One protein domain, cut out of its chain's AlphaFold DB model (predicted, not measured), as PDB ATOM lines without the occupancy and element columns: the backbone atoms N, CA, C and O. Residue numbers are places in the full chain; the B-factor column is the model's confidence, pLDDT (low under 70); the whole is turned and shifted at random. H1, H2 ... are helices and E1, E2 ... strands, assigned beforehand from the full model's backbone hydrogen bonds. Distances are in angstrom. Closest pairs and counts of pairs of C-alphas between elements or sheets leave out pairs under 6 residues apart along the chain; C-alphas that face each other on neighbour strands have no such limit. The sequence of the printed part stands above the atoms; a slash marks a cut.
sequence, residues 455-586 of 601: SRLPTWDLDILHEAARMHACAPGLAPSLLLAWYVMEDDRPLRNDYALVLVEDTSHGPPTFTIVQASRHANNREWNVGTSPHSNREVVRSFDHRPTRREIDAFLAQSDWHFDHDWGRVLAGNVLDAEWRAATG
ATOM      1  N   SER A 455     -56.892  43.257 -11.386       50.00
ATOM      2  CA  SER A 455     -57.924  42.588 -10.615       50.00
ATOM      3  C   SER A 455     -57.442  41.320  -9.900       50.00
ATOM      4  O   SER A 455     -58.193  40.718  -9.136       50.00
ATOM      5  N   ARG A 456     -56.195  40.893 -10.128       54.00
ATOM      6  CA  ARG A 456     -55.564  39.808  -9.369       54.00
ATOM      7  C   ARG A 456     -54.343  40.386  -8.680       54.00
ATOM      8  O   ARG A 456     -53.584  41.107  -9.324       54.00
ATOM      9  N   LEU A 457     -54.167  40.048  -7.396       57.50
ATOM     10  CA  LEU A 457     -52.843  40.072  -6.771       57.50
ATOM     11  C   LEU A 457     -51.864  39.578  -7.838       57.50
ATOM     12  O   LEU A 457     -52.115  38.493  -8.387       57.50
ATOM     13  N   PRO A 458     -50.846  40.368  -8.225       60.97
ATOM     14  CA  PRO A 458     -49.894  39.897  -9.215       60.97
ATOM     15  C   PRO A 458     -49.328  38.559  -8.728       60.97
ATOM     16  O   PRO A 458     -49.453  38.227  -7.548       60.97
ATOM     17  N   THR A 459     -48.728  37.756  -9.605       62.75
ATOM     18  CA  THR A 459     -48.126  36.461  -9.229       62.75
ATOM     19  C   THR A 459     -46.845  36.661  -8.412       62.75
ATOM     20  O   THR A 459     -45.779  36.149  -8.753       62.75
ATOM     21  N   TRP A 460     -46.932  37.498  -7.384       68.56
ATOM     22  CA  TRP A 460     -45.939  37.728  -6.379       68.56
ATOM     23  C   TRP A 460     -45.626  36.416  -5.688       68.56
ATOM     24  O   TRP A 460     -46.459  35.542  -5.455       68.56
ATOM     25  N   ASP A 461     -44.373  36.357  -5.326       74.31
ATOM     26  CA  ASP A 461     -43.777  35.548  -4.302       74.31
ATOM     27  C   ASP A 461     -44.336  35.912  -2.915       74.31
ATOM     28  O   ASP A 461     -43.619  36.416  -2.057       74.31
ATOM     29  N   LEU A 462     -45.634  35.673  -2.688       83.44
ATOM     30  CA  LEU A 462     -46.295  35.971  -1.408       83.44
ATOM     31  C   LEU A 462     -45.573  35.322  -0.224       83.44
ATOM     32  O   LEU A 462     -45.445  35.948   0.822       83.44
ATOM     33  N   ASP A 463     -45.050  34.109  -0.402       87.56
ATOM     34  CA  ASP A 463     -44.260  33.429   0.626       87.56
ATOM     35  C   ASP A 463     -43.017  34.239   1.022       87.56
ATOM     36  O   ASP A 463     -42.721  34.360   2.209       87.56
ATOM     37  N   ILE A 464     -42.353  34.858   0.041       86.31
ATOM     38  CA  ILE A 464     -41.149  35.677   0.223       86.31
ATOM     39  C   ILE A 464     -41.500  37.035   0.824       86.31
ATOM     40  O   ILE A 464     -40.827  37.481   1.748       86.31
ATOM     41  N   LEU A 465     -42.590  37.667   0.379       89.25
ATOM     42  CA  LEU A 465     -43.125  38.872   1.018       89.25
ATOM     43  C   LEU A 465     -43.425  38.616   2.502       89.25
ATOM     44  O   LEU A 465     -43.048  39.401   3.373       89.25
ATOM     45  N   HIS A 466     -44.100  37.507   2.802       91.62
ATOM     46  CA  HIS A 466     -44.424  37.130   4.169       91.62
ATOM     47  C   HIS A 466     -43.172  36.786   4.984       91.62
ATOM     48  O   HIS A 466     -43.100  37.137   6.161       91.62
ATOM     49  N   GLU A 467     -42.172  36.141   4.384       89.88
ATOM     50  CA  GLU A 467     -40.882  35.882   5.023       89.88
ATOM     51  C   GLU A 467     -40.136  37.184   5.333       89.88
ATOM     52  O   GLU A 467     -39.719  37.383   6.475       89.88
ATOM     53  N   ALA A 468     -40.078  38.116   4.379       86.88
ATOM     54  CA  ALA A 468     -39.472  39.432   4.557       86.88
ATOM     55  C   ALA A 468     -40.151  40.194   5.698       86.88
ATOM     56  O   ALA A 468     -39.472  40.709   6.589       86.88
ATOM     57  N   ALA A 469     -41.486  40.203   5.723       91.25
ATOM     58  CA  ALA A 469     -42.251  40.838   6.788       91.25
ATOM     59  C   ALA A 469     -41.974  40.203   8.160       91.25
ATOM     60  O   ALA A 469     -41.785  40.925   9.136       91.25
ATOM     61  N   ARG A 470     -41.889  38.868   8.255       92.50
ATOM     62  CA  ARG A 470     -41.570  38.174   9.516       92.50
ATOM     63  C   ARG A 470     -40.170  38.491  10.026       92.50
ATOM     64  O   ARG A 470     -40.024  38.742  11.220       92.50
ATOM     65  N   MET A 471     -39.170  38.523   9.141       88.25
ATOM     66  CA  MET A 471     -37.799  38.883   9.519       88.25
ATOM     67  C   MET A 471     -37.737  40.297  10.104       88.25
ATOM     68  O   MET A 471     -37.184  40.484  11.185       88.25
ATOM     69  N   HIS A 472     -38.381  41.269   9.452       86.81
ATOM     70  CA  HIS A 472     -38.421  42.654   9.938       86.81
ATOM     71  C   HIS A 472     -39.285  42.823  11.194       86.81
ATOM     72  O   HIS A 472     -39.012  43.684  12.025       86.81
ATOM     73  N   ALA A 473     -40.298  41.973  11.376       90.00
ATOM     74  CA  ALA A 473     -41.102  41.925  12.592       90.00
ATOM     75  C   ALA A 473     -40.416  41.217  13.771       90.00
ATOM     76  O   ALA A 473     -41.029  41.104  14.836       90.00
ATOM     77  N   CYS A 474     -39.185  40.717  13.601       89.62
ATOM     78  CA  CYS A 474     -38.500  39.887  14.591       89.62
ATOM     79  C   CYS A 474     -39.305  38.652  15.012       89.62
ATOM     80  O   CYS A 474     -39.212  38.198  16.155       89.62
ATOM     81  N   ALA A 475     -40.128  38.132  14.105       91.12
ATOM     82  CA  ALA A 475     -41.014  37.019  14.377       91.12
ATOM     83  C   ALA A 475     -40.388  35.707  13.874       91.12
ATOM     84  O   ALA A 475     -39.671  35.705  12.870       91.12
ATOM     85  N   PRO A 476     -40.667  34.562  14.523       90.94
ATOM     86  CA  PRO A 476     -40.259  33.261  14.007       90.94
ATOM     87  C   PRO A 476     -40.718  33.059  12.556       90.94
ATOM     88  O   PRO A 476     -41.795  33.515  12.178       90.94
ATOM     89  N   GLY A 477     -39.969  32.294  11.756       87.56
ATOM     90  CA  GLY A 477     -40.287  32.068  10.336       87.56
ATOM     91  C   GLY A 477     -41.656  31.424  10.053       87.56
ATOM     92  O   GLY A 477     -42.110  31.450   8.916       87.56
ATOM     93  N   LEU A 478     -42.331  30.885  11.077       91.44
ATOM     94  CA  LEU A 478     -43.683  30.316  11.004       91.44
ATOM     95  C   LEU A 478     -44.757  31.195  11.673       91.44
ATOM     96  O   LEU A 478     -45.884  30.740  11.868       91.44
ATOM     97  N   ALA A 479     -44.422  32.423  12.072       94.69
ATOM     98  CA  ALA A 479     -45.384  33.350  12.653       94.69
ATOM     99  C   ALA A 479     -46.523  33.653  11.657       94.69
ATOM    100  O   ALA A 479     -46.249  33.881  10.474       94.69
ATOM    101  N   PRO A 480     -47.798  33.662  12.090       95.94
ATOM    102  CA  PRO A 480     -48.900  34.066  11.226       95.94
ATOM    103  C   PRO A 480     -48.678  35.462  10.640       95.94
ATOM    104  O   PRO A 480     -48.266  36.389  11.339       95.94
ATOM    105  N   SER A 481     -48.981  35.619   9.354       96.00
ATOM    106  CA  SER A 481     -48.873  36.897   8.655       96.00
ATOM    107  C   SER A 481     -50.023  37.093   7.674       96.00
ATOM    108  O   SER A 481     -50.402  36.155   6.978       96.00
ATOM    109  N   LEU A 482     -50.565  38.309   7.600       95.44
ATOM    110  CA  LEU A 482     -51.713  38.674   6.769       95.44
ATOM    111  C   LEU A 482     -51.352  39.843   5.857       95.44
ATOM    112  O   LEU A 482     -50.923  40.887   6.343       95.44
ATOM    113  N   LEU A 483     -51.559  39.693   4.549       94.12
ATOM    114  CA  LEU A 483     -51.508  40.818   3.619       94.12
ATOM    115  C   LEU A 483     -52.788  41.640   3.796       94.12
ATOM    116  O   LEU A 483     -53.884  41.129   3.602       94.12
ATOM    117  N   LEU A 484     -52.661  42.899   4.201       93.81
ATOM    118  CA  LEU A 484     -53.797  43.782   4.472       93.81
ATOM    119  C   LEU A 484     -54.190  44.600   3.244       93.81
ATOM    120  O   LEU A 484     -55.372  44.793   2.962       93.81
ATOM    121  N   ALA A 485     -53.193  45.112   2.529       92.62
ATOM    122  CA  ALA A 485     -53.385  45.954   1.362       92.62
ATOM    123  C   ALA A 485     -52.173  45.870   0.436       92.62
ATOM    124  O   ALA A 485     -51.072  45.529   0.870       92.62
ATOM    125  N   TRP A 486     -52.378  46.206  -0.833       91.62
ATOM    126  CA  TRP A 486     -51.311  46.279  -1.823       91.62
ATOM    127  C   TRP A 486     -51.646  47.256  -2.945       91.62
ATOM    128  O   TRP A 486     -52.826  47.500  -3.213       91.62
ATOM    129  N   TYR A 487     -50.623  47.779  -3.618       89.06
ATOM    130  CA  TYR A 487     -50.785  48.525  -4.864       89.06
ATOM    131  C   TYR A 487     -49.546  48.463  -5.755       89.06
ATOM    132  O   TYR A 487     -48.454  48.127  -5.310       89.06
ATOM    133  N   VAL A 488     -49.749  48.780  -7.030       85.94
ATOM    134  CA  VAL A 488     -48.720  48.949  -8.054       85.94
ATOM    135  C   VAL A 488     -48.814  50.377  -8.552       85.94
ATOM    136  O   VAL A 488     -49.884  50.816  -8.981       85.94
ATOM    137  N   MET A 489     -47.699  51.088  -8.525       86.12
ATOM    138  CA  MET A 489     -47.594  52.461  -9.002       86.12
ATOM    139  C   MET A 489     -46.572  52.542 -10.129       86.12
ATOM    140  O   MET A 489     -45.528  51.901 -10.063       86.12
ATOM    141  N   GLU A 490     -46.871  53.348 -11.142       84.50
ATOM    142  CA  GLU A 490     -45.969  53.689 -12.243       84.50
ATOM    143  C   GLU A 490     -45.637  55.183 -12.181       84.50
ATOM    144  O   GLU A 490     -46.556  56.007 -12.142       84.50
ATOM    145  N   ASP A 491     -44.348  55.528 -12.136       81.81
ATOM    146  CA  ASP A 491     -43.892  56.920 -12.261       81.81
ATOM    147  C   ASP A 491     -43.850  57.377 -13.737       81.81
ATOM    148  O   ASP A 491     -44.235  56.649 -14.655       81.81
ATOM    149  N   ASP A 492     -43.401  58.607 -13.982       78.44
ATOM    150  CA  ASP A 492     -43.273  59.198 -15.320       78.44
ATOM    151  C   ASP A 492     -42.207  58.527 -16.214       78.44
ATOM    152  O   ASP A 492     -42.209  58.717 -17.434       78.44
ATOM    153  N   ARG A 493     -41.315  57.714 -15.633       75.62
ATOM    154  CA  ARG A 493     -40.195  57.017 -16.291       75.62
ATOM    155  C   ARG A 493     -40.505  55.535 -16.558       75.62
ATOM    156  O   ARG A 493     -39.594  54.711 -16.651       75.62
ATOM    157  N   PRO A 494     -41.767  55.208 -16.863       70.38
ATOM    158  CA  PRO A 494     -42.361  53.867 -16.763       70.38
ATOM    159  C   PRO A 494     -41.832  52.907 -15.681       70.38
ATOM    160  O   PRO A 494     -41.834  51.690 -15.896       70.38
ATOM    161  N   LEU A 495     -41.373  53.399 -14.524       74.75
ATOM    162  CA  LEU A 495     -40.873  52.525 -13.461       74.75
ATOM    163  C   LEU A 495     -42.032  52.073 -12.577       74.75
ATOM    164  O   LEU A 495     -42.695  52.887 -11.937       74.75
ATOM    165  N   ARG A 496     -42.266  50.756 -12.536       82.12
ATOM    166  CA  ARG A 496     -43.325  50.139 -11.728       82.12
ATOM    167  C   ARG A 496     -42.807  49.667 -10.380       82.12
ATOM    168  O   ARG A 496     -41.989  48.756 -10.329       82.12
ATOM    169  N   ASN A 497     -43.324  50.252  -9.310       84.38
ATOM    170  CA  ASN A 497     -43.039  49.834  -7.945       84.38
ATOM    171  C   ASN A 497     -44.272  49.147  -7.351       84.38
ATOM    172  O   ASN A 497     -45.398  49.633  -7.491       84.38
ATOM    173  N   ASP A 498     -44.038  48.032  -6.673       87.00
ATOM    174  CA  ASP A 498     -45.055  47.287  -5.943       87.00
ATOM    175  C   ASP A 498     -44.966  47.635  -4.458       87.00
ATOM    176  O   ASP A 498     -43.871  47.747  -3.907       87.00
ATOM    177  N   TYR A 499     -46.106  47.751  -3.793       89.94
ATOM    178  CA  TYR A 499     -46.198  48.044  -2.367       89.94
ATOM    179  C   TYR A 499     -47.167  47.079  -1.701       89.94
ATOM    180  O   TYR A 499     -48.216  46.740  -2.257       89.94
ATOM    181  N   ALA A 500     -46.832  46.661  -0.487       92.44
ATOM    182  CA  ALA A 500     -47.623  45.747   0.315       92.44
ATOM    183  C   ALA A 500     -47.608  46.159   1.789       92.44
ATOM    184  O   ALA A 500     -46.596  46.619   2.315       92.44
ATOM    185  N   LEU A 501     -48.741  45.972   2.456       94.44
ATOM    186  CA  LEU A 501     -48.906  46.187   3.886       94.44
ATOM    187  C   LEU A 501     -49.208  44.846   4.547       94.44
ATOM    188  O   LEU A 501     -50.256  44.259   4.283       94.44
ATOM    189  N   VAL A 502     -48.317  44.363   5.405       95.75
ATOM    190  CA  VAL A 502     -48.419  43.043   6.040       95.75
ATOM    191  C   VAL A 502     -48.518  43.198   7.553       95.75
ATOM    192  O   VAL A 502     -47.773  43.966   8.150       95.75
ATOM    193  N   LEU A 503     -49.418  42.452   8.188       97.12
ATOM    194  CA  LEU A 503     -49.457  42.289   9.642       97.12
ATOM    195  C   LEU A 503     -48.821  40.956  10.021       97.12
ATOM    196  O   LEU A 503     -49.203  39.932   9.463       97.12
ATOM    197  N   VAL A 504     -47.914  40.950  10.991       96.88
ATOM    198  CA  VAL A 504     -47.289  39.748  11.557       96.88
ATOM    199  C   VAL A 504     -47.711  39.596  13.016       96.88
ATOM    200  O   VAL A 504     -47.616  40.550  13.782       96.88
ATOM    201  N   GLU A 505     -48.171  38.409  13.408       97.06
ATOM    202  CA  GLU A 505     -48.540  38.071  14.789       97.06
ATOM    203  C   GLU A 505     -47.469  37.150  15.398       97.06
ATOM    204  O   GLU A 505     -47.316  36.001  14.989       97.06
ATOM    205  N   ASP A 506     -46.722  37.640  16.389       95.56
ATOM    206  CA  ASP A 506     -45.708  36.879  17.125       95.56
ATOM    207  C   ASP A 506     -46.210  36.491  18.521       95.56
ATOM    208  O   ASP A 506     -46.445  37.339  19.381       95.56
ATOM    209  N   THR A 507     -46.318  35.188  18.772       94.81
ATOM    210  CA  THR A 507     -46.732  34.614  20.064       94.81
ATOM    211  C   THR A 507     -45.584  33.932  20.816       94.81
ATOM    212  O   THR A 507     -45.802  33.317  21.861       94.81
ATOM    213  N   SER A 508     -44.346  34.029  20.319       90.56
ATOM    214  CA  SER A 508     -43.218  33.228  20.812       90.56
ATOM    215  C   SER A 508     -42.616  33.699  22.141       90.56
ATOM    216  O   SER A 508     -42.014  32.893  22.851       90.56
ATOM    217  N   HIS A 509     -42.811  34.964  22.529       86.06
ATOM    218  CA  HIS A 509     -42.239  35.522  23.766       86.06
ATOM    219  C   HIS A 509     -43.274  36.096  24.752       86.06
ATOM    220  O   HIS A 509     -42.980  37.053  25.475       86.06
ATOM    221  N   GLY A 510     -44.474  35.510  24.819       90.06
ATOM    222  CA  GLY A 510     -45.507  35.876  25.795       90.06
ATOM    223  C   GLY A 510     -46.820  36.308  25.137       90.06
ATOM    224  O   GLY A 510     -47.263  35.628  24.212       90.06
ATOM    225  N   PRO A 511     -47.479  37.384  25.619       92.62
ATOM    226  CA  PRO A 511     -48.658  37.931  24.954       92.62
ATOM    227  C   PRO A 511     -48.389  38.195  23.462       92.62
ATOM    228  O   PRO A 511     -47.275  38.617  23.132       92.62
ATOM    229  N   PRO A 512     -49.377  37.963  22.574       93.69
ATOM    230  CA  PRO A 512     -49.214  38.204  21.147       93.69
ATOM    231  C   PRO A 512     -48.756  39.638  20.875       93.69
ATOM    232  O   PRO A 512     -49.356  40.592  21.366       93.69
ATOM    233  N   THR A 513     -47.690  39.780  20.096       94.88
ATOM    234  CA  THR A 513     -47.225  41.059  19.554       94.88
ATOM    235  C   THR A 513     -47.643  41.136  18.093       94.88
ATOM    236  O   THR A 513     -47.500  40.162  17.357       94.88
ATOM    237  N   PHE A 514     -48.158  42.281  17.669       96.19
ATOM    238  CA  PHE A 514     -48.637  42.510  16.313       96.19
ATOM    239  C   PHE A 514     -47.759  43.558  15.647       96.19
ATOM    240  O   PHE A 514     -47.693  44.684  16.125       96.19
ATOM    241  N   THR A 515     -47.096  43.216  14.552       95.94
ATOM    242  CA  THR A 515     -46.209  44.142  13.842       95.94
ATOM    243  C   THR A 515     -46.738  44.404  12.443       95.94
ATOM    244  O   THR A 515     -46.899  43.476  11.656       95.94
ATOM    245  N   ILE A 516     -47.012  45.668  12.136       95.12
ATOM    246  CA  ILE A 516     -47.310  46.122  10.779       95.12
ATOM    247  C   ILE A 516     -45.986  46.386  10.071       95.12
ATOM    248  O   ILE A 516     -45.105  47.039  10.627       95.12
ATOM    249  N   VAL A 517     -45.874  45.886   8.847       93.50
ATOM    250  CA  VAL A 517     -44.722  46.042   7.968       93.50
ATOM    251  C   VAL A 517     -45.197  46.566   6.617       93.50
ATOM    252  O   VAL A 517     -46.021  45.929   5.956       93.50
ATOM    253  N   GLN A 518     -44.671  47.711   6.193       92.75
ATOM    254  CA  GLN A 518     -44.761  48.170   4.814       92.75
ATOM    255  C   GLN A 518     -43.562  47.624   4.039       92.75
ATOM    256  O   GLN A 518     -42.416  47.917   4.370       92.75
ATOM    257  N   ALA A 519     -43.840  46.862   2.988       90.00
ATOM    258  CA  ALA A 519     -42.839  46.367   2.059       90.00
ATOM    259  C   ALA A 519     -43.029  47.014   0.684       90.00
ATOM    260  O   ALA A 519     -44.158  47.261   0.252       90.00
ATOM    261  N   SER A 520     -41.931  47.255  -0.021       87.69
ATOM    262  CA  SER A 520     -41.921  47.735  -1.397       87.69
ATOM    263  C   SER A 520     -40.944  46.944  -2.250       87.69
ATOM    264  O   SER A 520     -39.844  46.616  -1.811       87.69
ATOM    265  N   ARG A 521     -41.301  46.692  -3.500       84.38
ATOM    266  CA  ARG A 521     -40.411  46.098  -4.494       84.38
ATOM    267  C   ARG A 521     -40.241  47.069  -5.646       84.38
ATOM    268  O   ARG A 521     -41.230  47.521  -6.225       84.38
ATOM    269  N   HIS A 522     -38.993  47.413  -5.945       78.62
ATOM    270  CA  HIS A 522     -38.696  48.395  -6.977       78.62
ATOM    271  C   HIS A 522     -38.722  47.773  -8.373       78.62
ATOM    272  O   HIS A 522     -38.473  46.586  -8.552       78.62
ATOM    273  N   ALA A 523     -38.953  48.598  -9.393       72.94
ATOM    274  CA  ALA A 523     -38.965  48.156 -10.791       72.94
ATOM    275  C   ALA A 523     -37.661  47.466 -11.243       72.94
ATOM    276  O   ALA A 523     -37.654  46.696 -12.203       72.94
ATOM    277  N   ASN A 524     -36.544  47.796 -10.592       70.44
ATOM    278  CA  ASN A 524     -35.187  47.417 -10.977       70.44
ATOM    279  C   ASN A 524     -34.615  46.239 -10.170       70.44
ATOM    280  O   ASN A 524     -33.630  45.647 -10.608       70.44
ATOM    281  N   ASN A 525     -35.218  45.878  -9.032       64.44
ATOM    282  CA  ASN A 525     -34.799  44.752  -8.208       64.44
ATOM    283  C   ASN A 525     -36.002  43.843  -7.923       64.44
ATOM    284  O   ASN A 525     -37.099  44.277  -7.602       64.44
ATOM    285  N   ARG A 526     -35.834  42.530  -8.096       70.19
ATOM    286  CA  ARG A 526     -36.917  41.545  -7.892       70.19
ATOM    287  C   ARG A 526     -37.138  41.256  -6.395       70.19
ATOM    288  O   ARG A 526     -37.473  40.136  -6.023       70.19
ATOM    289  N   GLU A 527     -36.888  42.243  -5.543       76.81
ATOM    290  CA  GLU A 527     -36.636  42.076  -4.113       76.81
ATOM    291  C   GLU A 527     -37.656  42.863  -3.300       76.81
ATOM    292  O   GLU A 527     -37.930  44.028  -3.584       76.81
ATOM    293  N   TRP A 528     -38.230  42.222  -2.282       82.75
ATOM    294  CA  TRP A 528     -39.063  42.918  -1.309       82.75
ATOM    295  C   TRP A 528     -38.171  43.627  -0.295       82.75
ATOM    296  O   TRP A 528     -37.405  42.997   0.431       82.75
ATOM    297  N   ASN A 529     -38.305  44.945  -0.237       79.94
ATOM    298  CA  ASN A 529     -37.568  45.831   0.651       79.94
ATOM    299  C   ASN A 529     -38.509  46.333   1.747       79.94
ATOM    300  O   ASN A 529     -39.648  46.696   1.470       79.94
ATOM    301  N   VAL A 530     -38.030  46.388   2.984       76.69
ATOM    302  CA  VAL A 530     -38.750  46.969   4.137       76.69
ATOM    303  C   VAL A 530     -37.923  48.124   4.736       76.69
ATOM    304  O   VAL A 530     -38.103  48.546   5.870       76.69
ATOM    305  N   GLY A 531     -36.980  48.665   3.962       64.50
ATOM    306  CA  GLY A 531     -36.053  49.693   4.420       64.50
ATOM    307  C   GLY A 531     -36.677  51.084   4.465       64.50
ATOM    308  O   GLY A 531     -37.396  51.495   3.553       64.50
ATOM    309  N   THR A 532     -36.335  51.849   5.497       52.78
ATOM    310  CA  THR A 532     -36.385  53.305   5.414       52.78
ATOM    311  C   THR A 532     -35.204  53.764   4.568       52.78
ATOM    312  O   THR A 532     -34.077  53.302   4.741       52.78
ATOM    313  N   SER A 533     -35.423  54.701   3.646       48.47
ATOM    314  CA  SER A 533     -34.286  55.503   3.193       48.47
ATOM    315  C   SER A 533     -33.723  56.230   4.427       48.47
ATOM    316  O   SER A 533     -34.514  56.785   5.190       48.47
ATOM    317  N   PRO A 534     -32.399  56.269   4.659       41.59
ATOM    318  CA  PRO A 534     -31.816  57.021   5.777       41.59
ATOM    319  C   PRO A 534     -32.127  58.527   5.702       41.59
ATOM    320  O   PRO A 534     -32.011  59.241   6.694       41.59
ATOM    321  N   HIS A 535     -32.572  59.010   4.538       41.19
ATOM    322  CA  HIS A 535     -33.049  60.377   4.317       41.19
ATOM    323  C   HIS A 535     -34.559  60.542   4.533       41.19
ATOM    324  O   HIS A 535     -35.113  61.612   4.294       41.19
ATOM    325  N   SER A 536     -35.239  59.483   4.958       55.59
ATOM    326  CA  SER A 536     -36.675  59.431   5.159       55.59
ATOM    327  C   SER A 536     -36.962  59.164   6.635       55.59
ATOM    328  O   SER A 536     -36.629  58.113   7.174       55.59
ATOM    329  N   ASN A 537     -37.666  60.095   7.274       57.56
ATOM    330  CA  ASN A 537     -38.227  59.941   8.619       57.56
ATOM    331  C   ASN A 537     -39.481  59.042   8.655       57.56
ATOM    332  O   ASN A 537     -40.241  59.091   9.620       57.56
ATOM    333  N   ARG A 538     -39.731  58.280   7.586       76.50
ATOM    334  CA  ARG A 538     -40.944  57.484   7.406       76.50
ATOM    335  C   ARG A 538     -40.884  56.211   8.228       76.50
ATOM    336  O   ARG A 538     -39.847  55.559   8.318       76.50
ATOM    337  N   GLU A 539     -42.022  55.833   8.783       82.31
ATOM    338  CA  GLU A 539     -42.155  54.612   9.559       82.31
ATOM    339  C   GLU A 539     -42.659  53.478   8.666       82.31
ATOM    340  O   GLU A 539     -43.775  53.517   8.158       82.31
ATOM    341  N   VAL A 540     -41.821  52.463   8.460       88.50
ATOM    342  CA  VAL A 540     -42.134  51.287   7.623       88.50
ATOM    343  C   VAL A 540     -42.388  50.023   8.447       88.50
ATOM    344  O   VAL A 540     -42.888  49.033   7.917       88.50
ATOM    345  N   VAL A 541     -42.112  50.057   9.754       90.56
ATOM    346  CA  VAL A 541     -42.397  48.972  10.702       90.56
ATOM    347  C   VAL A 541     -42.927  49.564  12.005       90.56
ATOM    348  O   VAL A 541     -42.318  50.480  12.547       90.56
ATOM    349  N   ARG A 542     -44.027  49.013  12.531       92.81
ATOM    350  CA  ARG A 542     -44.587  49.397  13.837       92.81
ATOM    351  C   ARG A 542     -45.150  48.198  14.582       92.81
ATOM    352  O   ARG A 542     -45.967  47.464  14.031       92.81
ATOM    353  N   SER A 543     -44.774  48.037  15.849       93.75
ATOM    354  CA  SER A 543     -45.276  46.965  16.718       93.75
ATOM    355  C   SER A 543     -46.307  47.458  17.734       93.75
ATOM    356  O   SER A 543     -46.206  48.563  18.263       93.75
ATOM    357  N   PHE A 544     -47.258  46.585  18.050       94.75
ATOM    358  CA  PHE A 544     -48.342  46.767  19.004       94.75
ATOM    359  C   PHE A 544     -48.399  45.553  19.936       94.75
ATOM    360  O   PHE A 544     -48.175  44.417  19.523       94.75
ATOM    361  N   ASP A 545     -48.738  45.777  21.200       95.00
ATOM    362  CA  ASP A 545     -48.990  44.725  22.197       95.00
ATOM    363  C   ASP A 545     -50.445  44.211  22.175       95.00
ATOM    364  O   ASP A 545     -50.871  43.443  23.038       95.00
ATOM    365  N   HIS A 546     -51.216  44.642  21.179       94.69
ATOM    366  CA  HIS A 546     -52.607  44.292  20.940       94.69
ATOM    367  C   HIS A 546     -52.890  44.297  19.431       94.69
ATOM    368  O   HIS A 546     -52.098  44.815  18.644       94.69
ATOM    369  N   ARG A 547     -54.018  43.710  19.007       95.44
ATOM    370  CA  ARG A 547     -54.437  43.774  17.598       95.44
ATOM    371  C   ARG A 547     -54.633  45.241  17.202       95.44
ATOM    372  O   ARG A 547     -55.444  45.895  17.860       95.44
ATOM    373  N   PRO A 548     -53.950  45.750  16.161       95.94
ATOM    374  CA  PRO A 548     -54.015  47.163  15.825       95.94
ATOM    375  C   PRO A 548     -55.437  47.551  15.434       95.94
ATOM    376  O   PRO A 548     -56.115  46.874  14.655       95.94
ATOM    377  N   THR A 549     -55.895  48.672  15.965       94.56
ATOM    378  CA  THR A 549     -57.157  49.280  15.563       94.56
ATOM    379  C   THR A 549     -57.018  49.927  14.188       94.56
ATOM    380  O   THR A 549     -55.930  50.310  13.761       94.56
ATOM    381  N   ARG A 550     -58.143  50.154  13.500       91.81
ATOM    382  CA  ARG A 550     -58.151  50.899  12.229       91.81
ATOM    383  C   ARG A 550     -57.415  52.241  12.331       91.81
ATOM    384  O   ARG A 550     -56.624  52.562  11.457       91.81
ATOM    385  N   ARG A 551     -57.637  52.994  13.417       92.19
ATOM    386  CA  ARG A 551     -57.010  54.309  13.640       92.19
ATOM    387  C   ARG A 551     -55.487  54.214  13.746       92.19
ATOM    388  O   ARG A 551     -54.797  55.129  13.314       92.19
ATOM    389  N   GLU A 552     -54.972  53.142  14.334       94.69
ATOM    390  CA  GLU A 552     -53.531  52.926  14.466       94.69
ATOM    391  C   GLU A 552     -52.886  52.538  13.143       94.69
ATOM    392  O   GLU A 552     -51.800  53.038  12.845       94.69
ATOM    393  N   ILE A 553     -53.573  51.728  12.329       92.25
ATOM    394  CA  ILE A 553     -53.146  51.478  10.950       92.25
ATOM    395  C   ILE A 553     -53.138  52.793  10.169       92.25
ATOM    396  O   ILE A 553     -52.149  53.108   9.528       92.25
ATOM    397  N   ASP A 554     -54.179  53.616  10.274       89.00
ATOM    398  CA  ASP A 554     -54.236  54.893   9.553       89.00
ATOM    399  C   ASP A 554     -53.130  55.862   9.982       89.00
ATOM    400  O   ASP A 554     -52.542  56.544   9.146       89.00
ATOM    401  N   ALA A 555     -52.821  55.902  11.280       91.25
ATOM    402  CA  ALA A 555     -51.711  56.687  11.805       91.25
ATOM    403  C   ALA A 555     -50.350  56.151  11.337       91.25
ATOM    404  O   ALA A 555     -49.422  56.937  11.177       91.25
ATOM    405  N   PHE A 556     -50.218  54.835  11.148       91.94
ATOM    406  CA  PHE A 556     -49.036  54.229  10.537       91.94
ATOM    407  C   PHE A 556     -48.926  54.641   9.066       91.94
ATOM    408  O   PHE A 556     -47.915  55.213   8.682       91.94
ATOM    409  N   LEU A 557     -49.994  54.478   8.278       90.25
ATOM    410  CA  LEU A 557     -50.008  54.827   6.852       90.25
ATOM    411  C   LEU A 557     -49.762  56.322   6.598       90.25
ATOM    412  O   LEU A 557     -49.136  56.678   5.612       90.25
ATOM    413  N   ALA A 558     -50.221  57.207   7.489       87.75
ATOM    414  CA  ALA A 558     -49.964  58.647   7.390       87.75
ATOM    415  C   ALA A 558     -48.500  59.036   7.664       87.75
ATOM    416  O   ALA A 558     -48.079  60.129   7.291       87.75
ATOM    417  N   GLN A 559     -47.752  58.179   8.361       86.06
ATOM    418  CA  GLN A 559     -46.334  58.374   8.686       86.06
ATOM    419  C   GLN A 559     -45.421  57.515   7.806       86.06
ATOM    420  O   GLN A 559     -44.199  57.567   7.944       86.06
ATOM    421  N   SER A 560     -46.008  56.735   6.902       83.81
ATOM    422  CA  SER A 560     -45.316  55.875   5.960       83.81
ATOM    423  C   SER A 560     -45.423  56.437   4.536       83.81
ATOM    424  O   SER A 560     -46.046  57.470   4.302       83.81
ATOM    425  N   ASP A 561     -44.813  55.759   3.563       77.50
ATOM    426  CA  ASP A 561     -44.954  56.065   2.125       77.50
ATOM    427  C   ASP A 561     -46.226  55.477   1.505       77.50
ATOM    428  O   ASP A 561     -46.282  55.136   0.321       77.50
ATOM    429  N   TRP A 562     -47.243  55.230   2.322       86.75
ATOM    430  CA  TRP A 562     -48.465  54.645   1.820       86.75
ATOM    431  C   TRP A 562     -49.403  55.719   1.296       86.75
ATOM    432  O   TRP A 562     -49.818  56.623   2.022       86.75
ATOM    433  N   HIS A 563     -49.848  55.552   0.059       80.19
ATOM    434  CA  HIS A 563     -50.787  56.475  -0.547       80.19
ATOM    435  C   HIS A 563     -51.934  55.715  -1.207       80.19
ATOM    436  O   HIS A 563     -51.772  54.637  -1.774       80.19
ATOM    437  N   PHE A 564     -53.125  56.296  -1.100       80.56
ATOM    438  CA  PHE A 564     -54.317  55.833  -1.813       80.56
ATOM    439  C   PHE A 564     -54.606  56.691  -3.054       80.56
ATOM    440  O   PHE A 564     -55.445  56.308  -3.866       80.56
ATOM    441  N   ASP A 565     -53.912  57.827  -3.178       74.12
ATOM    442  CA  ASP A 565     -53.983  58.808  -4.260       74.12
ATOM    443  C   ASP A 565     -52.592  59.454  -4.420       74.12
ATOM    444  O   ASP A 565     -51.904  59.638  -3.411       74.12
ATOM    445  N   HIS A 566     -52.145  59.743  -5.644       65.81
ATOM    446  CA  HIS A 566     -50.770  60.188  -5.921       65.81
ATOM    447  C   HIS A 566     -50.716  61.338  -6.934       65.81
ATOM    448  O   HIS A 566     -51.245  61.223  -8.034       65.81
ATOM    449  N   ASP A 567     -49.945  62.380  -6.604       65.38
ATOM    450  CA  ASP A 567     -49.648  63.504  -7.510       65.38
ATOM    451  C   ASP A 567     -48.449  63.237  -8.444       65.38
ATOM    452  O   ASP A 567     -48.290  63.888  -9.473       65.38
ATOM    453  N   TRP A 568     -47.578  62.286  -8.088       71.50
ATOM    454  CA  TRP A 568     -46.268  62.054  -8.724       71.50
ATOM    455  C   TRP A 568     -46.156  60.711  -9.461       71.50
ATOM    456  O   TRP A 568     -45.110  60.386 -10.017       71.50
ATOM    457  N   GLY A 569     -47.228  59.926  -9.477       77.19
ATOM    458  CA  GLY A 569     -47.281  58.628 -10.135       77.19
ATOM    459  C   GLY A 569     -48.719  58.161 -10.300       77.19
ATOM    460  O   GLY A 569     -49.639  58.682  -9.673       77.19
ATOM    461  N   ARG A 570     -48.933  57.169 -11.161       82.75
ATOM    462  CA  ARG A 570     -50.255  56.596 -11.419       82.75
ATOM    463  C   ARG A 570     -50.371  55.234 -10.752       82.75
ATOM    464  O   ARG A 570     -49.630  54.313 -11.093       82.75
ATOM    465  N   VAL A 571     -51.353  55.071  -9.862       84.25
ATOM    466  CA  VAL A 571     -51.735  53.744  -9.352       84.25
ATOM    467  C   VAL A 571     -52.340  52.937 -10.499       84.25
ATOM    468  O   VAL A 571     -53.376  53.303 -11.054       84.25
ATOM    469  N   LEU A 572     -51.679  51.845 -10.877       79.81
ATOM    470  CA  LEU A 572     -52.120  50.957 -11.955       79.81
ATOM    471  C   LEU A 572     -53.132  49.921 -11.466       79.81
ATOM    472  O   LEU A 572     -54.078  49.582 -12.179       79.81
ATOM    473  N   ALA A 573     -52.898  49.397 -10.264       82.62
ATOM    474  CA  ALA A 573     -53.711  48.383  -9.611       82.62
ATOM    475  C   ALA A 573     -53.503  48.469  -8.097       82.62
ATOM    476  O   ALA A 573     -52.450  48.902  -7.638       82.62
ATOM    477  N   GLY A 574     -54.483  48.031  -7.318       85.00
ATOM    478  CA  GLY A 574     -54.359  47.970  -5.869       85.00
ATOM    479  C   GLY A 574     -55.654  47.535  -5.213       85.00
ATOM    480  O   GLY A 574     -56.739  47.704  -5.770       85.00
ATOM    481  N   ASN A 575     -55.551  46.947  -4.028       87.06
ATOM    482  CA  ASN A 575     -56.711  46.506  -3.269       87.06
ATOM    483  C   ASN A 575     -56.441  46.593  -1.765       87.06
ATOM    484  O   ASN A 575     -55.314  46.406  -1.303       87.06
ATOM    485  N   VAL A 576     -57.505  46.835  -1.004       90.44
ATOM    486  CA  VAL A 576     -57.527  46.620   0.443       90.44
ATOM    487  C   VAL A 576     -58.313  45.338   0.681       90.44
ATOM    488  O   VAL A 576     -59.464  45.208   0.261       90.44
ATOM    489  N   LEU A 577     -57.668  44.347   1.283       89.25
ATOM    490  CA  LEU A 577     -58.217  43.004   1.395       89.25
ATOM    491  C   LEU A 577     -59.194  42.951   2.579       89.25
ATOM    492  O   LEU A 577     -58.801  42.791   3.728       89.25
ATOM    493  N   ASP A 578     -60.488  43.163   2.306       89.50
ATOM    494  CA  ASP A 578     -61.519  43.375   3.340       89.50
ATOM    495  C   ASP A 578     -61.613  42.264   4.396       89.50
ATOM    496  O   ASP A 578     -62.048  42.529   5.520       89.50
ATOM    497  N   ALA A 579     -61.324  41.012   4.026       89.56
ATOM    498  CA  ALA A 579     -61.418  39.873   4.936       89.56
ATOM    499  C   ALA A 579     -60.209  39.837   5.880       89.56
ATOM    500  O   ALA A 579     -60.373  39.731   7.093       89.56
ATOM    501  N   GLU A 580     -59.015  40.018   5.332       93.00
ATOM    502  CA  GLU A 580     -57.732  40.080   6.019       93.00
ATOM    503  C   GLU A 580     -57.659  41.318   6.912       93.00
ATOM    504  O   GLU A 580     -57.281  41.224   8.078       93.00
ATOM    505  N   TRP A 581     -58.130  42.464   6.418       92.56
ATOM    506  CA  TRP A 581     -58.246  43.697   7.192       92.56
ATOM    507  C   TRP A 581     -59.195  43.530   8.383       92.56
ATOM    508  O   TRP A 581     -58.874  43.946   9.500       92.56
ATOM    509  N   ARG A 582     -60.353  42.885   8.181       93.44
ATOM    510  CA  ARG A 582     -61.287  42.570   9.275       93.44
ATOM    511  C   ARG A 582     -60.704  41.560  10.255       93.44
ATOM    512  O   ARG A 582     -60.900  41.728  11.455       93.44
ATOM    513  N   ALA A 583     -59.972  40.554   9.785       91.38
ATOM    514  CA  ALA A 583     -59.286  39.598  10.653       91.38
ATOM    515  C   ALA A 583     -58.191  40.276  11.498       91.38
ATOM    516  O   ALA A 583     -58.037  39.962  12.680       91.38
ATOM    517  N   ALA A 584     -57.475  41.238  10.914       90.00
ATOM    518  CA  ALA A 584     -56.424  42.010  11.567       90.00
ATOM    519  C   ALA A 584     -56.962  43.002  12.608       90.00
ATOM    520  O   ALA A 584     -56.477  43.031  13.736       90.00
ATOM    521  N   THR A 585     -57.976  43.791  12.242       91.25
ATOM    522  CA  THR A 585     -58.419  44.963  13.025       91.25
ATOM    523  C   THR A 585     -59.756  44.787  13.740       91.25
ATOM    524  O   THR A 585     -60.140  45.624  14.557       91.25
ATOM    525  N   GLY A 586     -60.529  43.755  13.390       91.44
ATOM    526  CA  GLY A 586     -61.934  43.613  13.785       91.44
ATOM    527  C   GLY A 586     -62.884  44.619  13.116       91.44
ATOM    528  O   GLY A 586     -64.065  44.657  13.454       91.44
TER     529      GLY A 586
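AT A GLANCE: This is residues 455 to 586 of the 601 residues of an uncharacterized protein of Enhygromyxa salina (UniProt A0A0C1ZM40). A twisted sheet curls round the helix H1, with the short helix H2 on its opposite face and the short helix H3 packed on E1. The long strands E1, E2 and E3 lie side by side; E6 continues the sheet beyond E1, while short E4 and E5 pair with different parts of E3. The printed part has 132 residues, with three named helices and six named strands in the order H1 E1 E2 E3 E4 E5 H2 E6 H3, neighbours antiparallel. It is mixed in class and compact, with a radius of gyration of the C-alphas of 14.4 A and spans of 47 by 34 by 28 A.

HOW THE PARTS SIT: H1, residues 462 to 472, is on the branched sheet. E1, residues 481 to 490, bends by 56 degrees at residue 484. E2, residues 496 to 506, forms hairpins with E1, N 482 to O 503 at 2.8 A, and E3, residues 513 to 521, N 500 to O 519 at 2.8 A. The closest C-alphas of H1 and E3 are Ala 469 and Val 517, 5.9 A. On E3's other side lie E4, residues 527 to 529, N 520 to O 529 at 2.8 A, and E5, residues 541 to 544, N 514 to O 544 at 2.8 A. E1 to E4 form a meander, each the antiparallel neighbour of the one before. H2, residues 550 to 557, has a height over the sheet of 9.8 A. E6, residues 570 to 576, pairs with E1, N 488 to O 573 at 2.8 A. These N and O pairs are within hydrogen-bond range, as is every O i to N i+4 pair in H1, H2 and H3, residues 578 to 585. Leu 484 and Trp 581 are the closest C-alphas of E1 and H3, 5.2 A.

IN THESE COORDINATES: H1 begins at C-alpha 462 (-46.295, 35.971, -1.408) and spans 15.3 A. E1, E2 and E3 span 27.0, 31.8 and 25.5 A. H3 ends at C-alpha 585 (-58.419, 44.963, 13.025).

THE WHOLE: The farthest C-alphas, Arg 493 and Gly 510, are 47.4 A apart. The printed part has no cut; the links E4 to E5 and H2 to E6 are long. pLDDT is under 70 at residues 455 to 460, 525, 531 to 537 and 566 to 567.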